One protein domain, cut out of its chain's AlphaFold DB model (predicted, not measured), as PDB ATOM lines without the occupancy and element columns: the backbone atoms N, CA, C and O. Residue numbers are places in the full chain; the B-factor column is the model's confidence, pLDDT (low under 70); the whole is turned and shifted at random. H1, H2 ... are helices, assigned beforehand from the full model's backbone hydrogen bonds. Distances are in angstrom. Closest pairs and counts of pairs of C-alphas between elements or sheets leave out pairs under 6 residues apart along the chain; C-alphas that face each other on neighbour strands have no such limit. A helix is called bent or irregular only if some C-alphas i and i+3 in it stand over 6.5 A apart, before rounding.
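This is residues 2 to 66 of the 216 residues of the protein "Origin recognition complex subunit 5" of Sugiyamaella lignohabitans (UniProt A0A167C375). Four helices make a loosely joined, elongated arrangement: H1 runs out along one side, the chain turns, and the short H2 and H3 lead back one after the other. A long link then brings the chain to H4, which begins at the middle of H1, passes near H3 and kinks towards its far end. The printed part has 65 residues, with four named helices in the order H1, H2, H3, H4 and no named strand; the class is all helix. It is compact by its radius of gyration of the C-alphas, 12.2 A, and spans 36 by 23 by 16 A.

Start with H1, residues 2 to 16, which is irregular: C-alphas 11 and 14 are 7.2 A apart. H2, residues 25 to 31, is close to H1 but not clearly touching, about perpendicular at 79 degrees; their closest C-alphas, Pro 14 and Ile 28, are 7.1 A apart. H3, residues 33 to 37, meets H2 only through their link. H4, residues 51 to 66, touches H1 with residues 51 to 55 alone, closest at the C-alphas of Val 10 and Ala 51, 5.2 A; they run opposite ways at a steep tilt of 68 degrees, only just short of perpendicular. H3 is close to H4 but not clearly touching, with C-alphas of Leu 35 and Val 58 closest at 7.4 A. H2 and H4 are apart. Each O i to N i+4 pair is within hydrogen-bond range in H2 and H3, against 7 of 11 in H1 and 9 of 12 in H4.

Find C-alpha 2 at (162.139, 147.339, 124.256); from there H1 runs 21.6 A. H2 covers 10.0 A and H3 6.4 A. H4 runs 22.8 A to C-alpha 66 at (152.614, 160.944, 145.579), with a kink of 58 degrees near residue 60.

The farthest C-alphas, Ser 23 and Thr 66, are 38.3 A apart. The printed part has no cut, and the link from H3 to H4 is long. Look for pLDDT under 70 at residues 40 to 41 and 44 to 66.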
ATOM      1  N   ASP A   2     161.322 146.421 123.448       74.00
ATOM      2  CA  ASP A   2     162.139 147.339 124.256       74.00
ATOM      3  C   ASP A   2     161.989 147.168 125.775       74.00
ATOM      4  O   ASP A   2     162.959 147.309 126.511       74.00
ATOM      5  N   THR A   3     160.804 146.788 126.265       76.81
ATOM      6  CA  THR A   3     160.574 146.552 127.700       76.81
ATOM      7  C   THR A   3     161.416 145.400 128.248       76.81
ATOM      8  O   THR A   3     162.036 145.543 129.296       76.81
ATOM      9  N   LEU A   4     161.503 144.277 127.526       79.81
ATOM     10  CA  LEU A   4     162.322 143.129 127.930       79.81
ATOM     11  C   LEU A   4     163.812 143.480 127.947       79.81
ATOM     12  O   LEU A   4     164.510 143.106 128.886       79.81
ATOM     13  N   VAL A   5     164.275 144.246 126.954       81.00
ATOM     14  CA  VAL A   5     165.664 144.724 126.880       81.00
ATOM     15  C   VAL A   5     165.998 145.623 128.075       81.00
ATOM     16  O   VAL A   5     167.082 145.504 128.637       81.00
ATOM     17  N   LYS A   6     165.049 146.454 128.526       77.31
ATOM     18  CA  LYS A   6     165.202 147.307 129.717       77.31
ATOM     19  C   LYS A   6     165.164 146.520 131.035       77.31
ATOM     20  O   LYS A   6     165.888 146.853 131.967       77.31
ATOM     21  N   MET A   7     164.342 145.471 131.135       81.44
ATOM     22  CA  MET A   7     164.202 144.672 132.367       81.44
ATOM     23  C   MET A   7     165.339 143.680 132.590       81.44
ATOM     24  O   MET A   7     165.678 143.380 133.735       81.44
ATOM     25  N   TRP A   8     165.884 143.123 131.510       85.56
ATOM     26  CA  TRP A   8     166.815 142.003 131.580       85.56
ATOM     27  C   TRP A   8     168.079 142.285 132.417       85.56
ATOM     28  O   TRP A   8     168.393 141.459 133.276       85.56
ATOM     29  N   PRO A   9     168.759 143.442 132.281       84.94
ATOM     30  CA  PRO A   9     169.939 143.754 133.091       84.94
ATOM     31  C   PRO A   9     169.625 143.801 134.590       84.94
ATOM     32  O   PRO A   9     170.362 143.246 135.399       84.94
ATOM     33  N   VAL A  10     168.483 144.392 134.954       81.75
ATOM     34  CA  VAL A  10     168.028 144.508 136.346       81.75
ATOM     35  C   VAL A  10     167.689 143.138 136.936       81.75
ATOM     36  O   VAL A  10     167.989 142.850 138.093       81.75
ATOM     37  N   PHE A  11     167.075 142.267 136.135       86.12
ATOM     38  CA  PHE A  11     166.708 140.926 136.576       86.12
ATOM     39  C   PHE A  11     167.934 140.034 136.835       86.12
ATOM     40  O   PHE A  11     167.907 139.202 137.744       86.12
ATOM     41  N   VAL A  12     169.001 140.210 136.051       88.31
ATOM     42  CA  VAL A  12     170.227 139.395 136.100       88.31
ATOM     43  C   VAL A  12     171.265 139.943 137.093       88.31
ATOM     44  O   VAL A  12     172.143 139.199 137.530       88.31
ATOM     45  N   ASP A  13     171.134 141.194 137.537       86.69
ATOM     46  CA  ASP A  13     172.031 141.848 138.502       86.69
ATOM     47  C   ASP A  13     172.338 141.017 139.777       86.69
ATOM     48  O   ASP A  13     173.512 140.875 140.127       86.69
ATOM     49  N   PRO A  14     171.366 140.343 140.438       86.19
ATOM     50  CA  PRO A  14     171.652 139.494 141.602       86.19
ATOM     51  C   PRO A  14     172.532 138.274 141.288       86.19
ATOM     52  O   PRO A  14     173.209 137.753 142.176       86.19
ATOM     53  N   ILE A  15     172.516 137.806 140.036       87.31
ATOM     54  CA  ILE A  15     173.356 136.701 139.558       87.31
ATOM     55  C   ILE A  15     174.771 137.222 139.287       87.31
ATOM     56  O   ILE A  15     175.738 136.600 139.718       87.31
ATOM     57  N   LEU A  16     174.896 138.388 138.639       87.00
ATOM     58  CA  LEU A  16     176.190 139.029 138.361       87.00
ATOM     59  C   LEU A  16     176.925 139.422 139.645       87.00
ATOM     60  O   LEU A  16     178.133 139.236 139.747       87.00
ATOM     61  N   LYS A  17     176.187 139.885 140.657       87.25
ATOM     62  CA  LYS A  17     176.712 140.201 141.995       87.25
ATOM     63  C   LYS A  17     177.013 138.954 142.842       87.25
ATOM     64  O   LYS A  17     177.434 139.085 143.988       87.25
ATOM     65  N   GLY A  18     176.789 137.745 142.312       86.94
ATOM     66  CA  GLY A  18     177.091 136.475 142.984       86.94
ATOM     67  C   GLY A  18     176.174 136.142 144.165       86.94
ATOM     68  O   GLY A  18     176.500 135.272 144.971       86.94
ATOM     69  N   LYS A  19     175.028 136.823 144.287       86.44
ATOM     70  CA  LYS A  19     174.105 136.696 145.423       86.44
ATOM     71  C   LYS A  19     173.273 135.410 145.354       86.44
ATOM     72  O   LYS A  19     172.978 134.818 146.387       86.44
ATOM     73  N   TYR A  20     172.933 134.963 144.143       88.38
ATOM     74  CA  TYR A  20     172.241 133.696 143.894       88.38
ATOM     75  C   TYR A  20     172.898 132.899 142.774       88.38
ATOM     76  O   TYR A  20     173.501 133.451 141.855       88.38
ATOM     77  N   LYS A  21     172.714 131.577 142.819       87.62
ATOM     78  CA  LYS A  21     173.060 130.676 141.715       87.62
ATOM     79  C   LYS A  21     171.947 130.668 140.669       87.62
ATOM     80  O   LYS A  21     170.777 130.844 140.997       87.62
ATOM     81  N   ILE A  22     172.301 130.344 139.426       84.62
ATOM     82  CA  ILE A  22     171.355 130.224 138.298       84.62
ATOM     83  C   ILE A  22     170.251 129.187 138.590       84.62
ATOM     84  O   ILE A  22     169.115 129.338 138.151       84.62
ATOM     85  N   SER A  23     170.552 128.161 139.395       88.94
ATOM     86  CA  SER A  23     169.589 127.139 139.828       88.94
ATOM     87  C   SER A  23     168.512 127.661 140.790       88.94
ATOM     88  O   SER A  23     167.477 127.021 140.955       88.94
ATOM     89  N   GLU A  24     168.724 128.808 141.439       89.56
ATOM     90  CA  GLU A  24     167.814 129.384 142.439       89.56
ATOM     91  C   GLU A  24     166.810 130.378 141.821       89.56
ATOM     92  O   GLU A  24     166.537 131.444 142.377       89.56
ATOM     93  N   PHE A  25     166.212 130.016 140.681       86.00
ATOM     94  CA  PHE A  25     165.297 130.881 139.921       86.00
ATOM     95  C   PHE A  25     164.160 131.475 140.768       86.00
ATOM     96  O   PHE A  25     163.872 132.665 140.681       86.00
ATOM     97  N   VAL A  26     163.539 130.673 141.638       89.25
ATOM     98  CA  VAL A  26     162.408 131.119 142.475       89.25
ATOM     99  C   VAL A  26     162.814 132.251 143.426       89.25
ATOM    100  O   VAL A  26     162.008 133.137 143.705       89.25
ATOM    101  N   ARG A  27     164.055 132.244 143.925       87.06
ATOM    102  CA  ARG A  27     164.562 133.288 144.829       87.06
ATOM    103  C   ARG A  27     164.848 134.579 144.070       87.06
ATOM    104  O   ARG A  27     164.411 135.636 144.514       87.06
ATOM    105  N   ILE A  28     165.461 134.467 142.892       88.38
ATOM    106  CA  ILE A  28     165.699 135.597 141.981       88.38
ATOM    107  C   ILE A  28     164.365 136.238 141.573       88.38
ATOM    108  O   ILE A  28     164.205 137.454 141.644       88.38
ATOM    109  N   TYR A  29     163.373 135.418 141.219       87.50
ATOM    110  CA  TYR A  29     162.037 135.888 140.864       87.50
ATOM    111  C   TYR A  29     161.347 136.616 142.022       87.50
ATOM    112  O   TYR A  29     160.801 137.698 141.826       87.50
ATOM    113  N   LYS A  30     161.393 136.055 143.239       87.81
ATOM    114  CA  LYS A  30     160.797 136.687 144.427       87.81
ATOM    115  C   LYS A  30     161.450 138.023 144.768       87.81
ATOM    116  O   LYS A  30     160.733 138.949 145.135       87.81
ATOM    117  N   GLU A  31     162.772 138.134 144.639       84.62
ATOM    118  CA  GLU A  31     163.471 139.402 144.864       84.62
ATOM    119  C   GLU A  31     163.052 140.446 143.827       84.62
ATOM    120  O   GLU A  31     162.754 141.573 144.201       84.62
ATOM    121  N   ASN A  32     162.922 140.053 142.559       85.88
ATOM    122  CA  ASN A  32     162.626 140.945 141.437       85.88
ATOM    123  C   ASN A  32     161.132 141.079 141.087       85.88
ATOM    124  O   ASN A  32     160.787 141.673 140.066       85.88
ATOM    125  N   ILE A  33     160.220 140.588 141.931       85.88
ATOM    126  CA  ILE A  33     158.770 140.617 141.666       85.88
ATOM    127  C   ILE A  33     158.215 142.045 141.512       85.88
ATOM    128  O   ILE A  33     157.226 142.274 140.815       85.88
ATOM    129  N   TYR A  34     158.883 143.033 142.115       78.44
ATOM    130  CA  TYR A  34     158.535 144.451 141.994       78.44
ATOM    131  C   TYR A  34     158.696 144.988 140.561       78.44
ATOM    132  O   TYR A  34     157.977 145.908 140.175       78.44
ATOM    133  N   LEU A  35     159.582 144.396 139.750       77.81
ATOM    134  CA  LEU A  35     159.775 144.775 138.345       77.81
ATOM    135  C   LEU A  35     158.577 144.385 137.476       77.81
ATOM    136  O   LEU A  35     158.272 145.076 136.513       77.81
ATOM    137  N   PHE A  36     157.902 143.286 137.823       79.25
ATOM    138  CA  PHE A  36     156.771 142.742 137.066       79.25
ATOM    139  C   PHE A  36     155.411 143.250 137.552       79.25
ATOM    140  O   PHE A  36     154.410 143.071 136.869       79.25
ATOM    141  N   THR A  37     155.366 143.858 138.737       80.88
ATOM    142  CA  THR A  37     154.133 144.398 139.334       80.88
ATOM    143  C   THR A  37     153.996 145.908 139.160       80.88
ATOM    144  O   THR A  37     152.910 146.443 139.362       80.88
ATOM    145  N   GLY A  38     155.077 146.609 138.808       70.50
ATOM    146  CA  GLY A  38     155.076 148.058 138.641       70.50
ATOM    147  C   GLY A  38     155.028 148.513 137.182       70.50
ATOM    148  O   GLY A  38     155.816 148.068 136.355       70.50
ATOM    149  N   ASP A  39     154.235 149.548 136.906       71.81
ATOM    150  CA  ASP A  39     154.183 150.225 135.594       71.81
ATOM    151  C   ASP A  39     155.427 151.089 135.298       71.81
ATOM    152  O   ASP A  39     155.472 151.870 134.345       71.81
ATOM    153  N   ALA A  40     156.457 151.019 136.145       68.75
ATOM    154  CA  ALA A  40     157.702 151.774 136.000       68.75
ATOM    155  C   ALA A  40     158.484 151.412 134.742       68.75
ATOM    156  O   ALA A  40     159.075 152.299 134.130       68.75
ATOM    157  N   VAL A  41     158.437 150.141 134.357       68.44
ATOM    158  CA  VAL A  41     159.105 149.618 133.164       68.44
ATOM    159  C   VAL A  41     158.290 149.896 131.898       68.44
ATOM    160  O   VAL A  41     158.850 150.081 130.824       68.44
ATOM    161  N   VAL A  42     156.961 149.924 132.026       72.69
ATOM    162  CA  VAL A  42     156.035 150.108 130.899       72.69
ATOM    163  C   VAL A  42     155.909 151.580 130.504       72.69
ATOM    164  O   VAL A  42     155.606 151.882 129.355       72.69
ATOM    165  N   ALA A  43     156.147 152.506 131.437       70.69
ATOM    166  CA  ALA A  43     156.075 153.936 131.163       70.69
ATOM    167  C   ALA A  43     157.117 154.356 130.113       70.69
ATOM    168  O   ALA A  43     158.321 154.284 130.366       70.69
ATOM    169  N   ASP A  44     156.631 154.844 128.969       65.00
ATOM    170  CA  ASP A  44     157.473 155.403 127.917       65.00
ATOM    171  C   ASP A  44     158.248 156.608 128.466       65.00
ATOM    172  O   ASP A  44     157.682 157.516 129.090       65.00
ATOM    173  N   ARG A  45     159.571 156.564 128.328       63.03
ATOM    174  CA  ARG A  45     160.485 157.502 128.979       63.03
ATOM    175  C   ARG A  45     161.459 158.051 127.958       63.03
ATOM    176  O   ARG A  45     162.150 157.301 127.286       63.03
ATOM    177  N   LEU A  46     161.547 159.379 127.935       60.47
ATOM    178  CA  LEU A  46     162.446 160.144 127.070       60.47
ATOM    179  C   LEU A  46     163.932 159.985 127.436       60.47
ATOM    180  O   LEU A  46     164.787 160.398 126.664       60.47
ATOM    181  N   VAL A  47     164.234 159.429 128.615       69.81
ATOM    182  CA  VAL A  47     165.598 159.183 129.096       69.81
ATOM    183  C   VAL A  47     165.727 157.697 129.399       69.81
ATOM    184  O   VAL A  47     164.957 157.168 130.211       69.81
ATOM    185  N   ASP A  48     166.690 157.043 128.756       63.12
ATOM    186  CA  ASP A  48     167.080 155.684 129.105       63.12
ATOM    187  C   ASP A  48     167.811 155.721 130.447       63.12
ATOM    188  O   ASP A  48     168.813 156.411 130.615       63.12
ATOM    189  N   LEU A  49     167.240 155.036 131.432       63.16
ATOM    190  CA  LEU A  49     167.802 154.932 132.771       63.16
ATOM    191  C   LEU A  49     168.675 153.688 132.848       63.16
ATOM    192  O   LEU A  49     168.301 152.631 132.329       63.16
ATOM    193  N   GLU A  50     169.801 153.802 133.543       64.62
ATOM    194  CA  GLU A  50     170.615 152.643 133.878       64.62
ATOM    195  C   GLU A  50     169.874 151.734 134.873       64.62
ATOM    196  O   GLU A  50     168.920 152.132 135.554       64.62
ATOM    197  N   ALA A  51     170.292 150.469 134.944       64.19
ATOM    198  CA  ALA A  51     169.634 149.445 135.754       64.19
ATOM    199  C   ALA A  51     169.513 149.842 137.240       64.19
ATOM    200  O   ALA A  51     168.501 149.548 137.877       64.19
ATOM    201  N   GLU A  52     170.506 150.548 137.784       65.25
ATOM    202  CA  GLU A  52     170.516 150.995 139.182       65.25
ATOM    203  C   GLU A  52     169.508 152.120 139.447       65.25
ATOM    204  O   GLU A  52     168.767 152.054 140.434       65.25
ATOM    205  N   ASP A  53     169.367 153.067 138.515       66.50
ATOM    206  CA  ASP A  53     168.359 154.129 138.585       66.50
ATOM    207  C   ASP A  53     166.938 153.575 138.444       66.50
ATOM    208  O   ASP A  53     166.015 154.033 139.119       66.50
ATOM    209  N   LEU A  54     166.746 152.543 137.616       65.94
ATOM    210  CA  LEU A  54     165.476 151.821 137.508       65.94
ATOM    211  C   LEU A  54     165.093 151.152 138.831       65.94
ATOM    212  O   LEU A  54     163.946 151.284 139.264       65.94
ATOM    213  N   ILE A  55     166.027 150.469 139.500       65.88
ATOM    214  CA  ILE A  55     165.779 149.811 140.795       65.88
ATOM    215  C   ILE A  55     165.460 150.843 141.874       65.88
ATOM    216  O   ILE A  55     164.472 150.676 142.599       65.88
ATOM    217  N   ALA A  56     166.288 151.886 141.990       67.75
ATOM    218  CA  ALA A  56     166.083 152.965 142.947       67.75
ATOM    219  C   ALA A  56     164.702 153.572 142.719       67.75
ATOM    220  O   ALA A  56     163.859 153.566 143.606       67.75
ATOM    221  N   MET A  57     164.401 153.944 141.484       62.59
ATOM    222  CA  MET A  57     163.167 154.620 141.157       62.59
ATOM    223  C   MET A  57     161.930 153.725 141.221       62.59
ATOM    224  O   MET A  57     160.890 154.252 141.574       62.59
ATOM    225  N   VAL A  58     161.958 152.414 140.935       63.22
ATOM    226  CA  VAL A  58     160.777 151.542 141.155       63.22
ATOM    227  C   VAL A  58     160.468 151.437 142.651       63.22
ATOM    228  O   VAL A  58     159.296 151.456 143.040       63.22
ATOM    229  N   LYS A  59     161.506 151.398 143.497       60.72
ATOM    230  CA  LYS A  59     161.360 151.434 144.958       60.72
ATOM    231  C   LYS A  59     160.852 152.800 145.431       60.72
ATOM    232  O   LYS A  59     159.891 152.842 146.193       60.72
ATOM    233  N   THR A  60     161.391 153.897 144.897       57.25
ATOM    234  CA  THR A  60     160.977 155.270 145.232       57.25
ATOM    235  C   THR A  60     159.660 155.680 144.559       57.25
ATOM    236  O   THR A  60     158.993 156.583 145.041       57.25
ATOM    237  N   ARG A  61     159.184 155.037 143.478       51.06
ATOM    238  CA  ARG A  61     157.929 155.427 142.789       51.06
ATOM    239  C   ARG A  61     156.694 155.197 143.648       51.06
ATOM    240  O   ARG A  61     155.693 155.872 143.421       51.06
ATOM    241  N   ARG A  62     156.770 154.306 144.643       49.31
ATOM    242  CA  ARG A  62     155.745 154.211 145.694       49.31
ATOM    243  C   ARG A  62     155.590 155.532 146.462       49.31
ATOM    244  O   ARG A  62     154.487 155.831 146.894       49.31
ATOM    245  N   GLU A  63     156.641 156.346 146.528       45.44
ATOM    246  CA  GLU A  63     156.684 157.667 147.174       45.44
ATOM    247  C   GLU A  63     156.613 158.828 146.151       45.44
ATOM    248  O   GLU A  63     156.069 159.895 146.437       45.44
ATOM    249  N   ILE A  64     157.077 158.632 144.908       45.44
ATOM    250  CA  ILE A  64     157.069 159.667 143.852       45.44
ATOM    251  C   ILE A  64     155.739 159.722 143.085       45.44
ATOM    252  O   ILE A  64     155.371 160.777 142.573       45.44
ATOM    253  N   ALA A  65     154.936 158.652 143.040       46.53
ATOM    254  CA  ALA A  65     153.555 158.756 142.542       46.53
ATOM    255  C   ALA A  65     152.728 159.745 143.399       46.53
ATOM    256  O   ALA A  65     151.857 160.465 142.895       46.53
ATOM    257  N   THR A  66     153.085 159.881 144.681       46.75
ATOM    258  CA  THR A  66     152.614 160.944 145.579       46.75
ATOM    259  C   THR A  66     153.354 162.283 145.433       46.75
ATOM    260  O   THR A  66     152.858 163.287 145.922       46.75
TER     261      THR A  66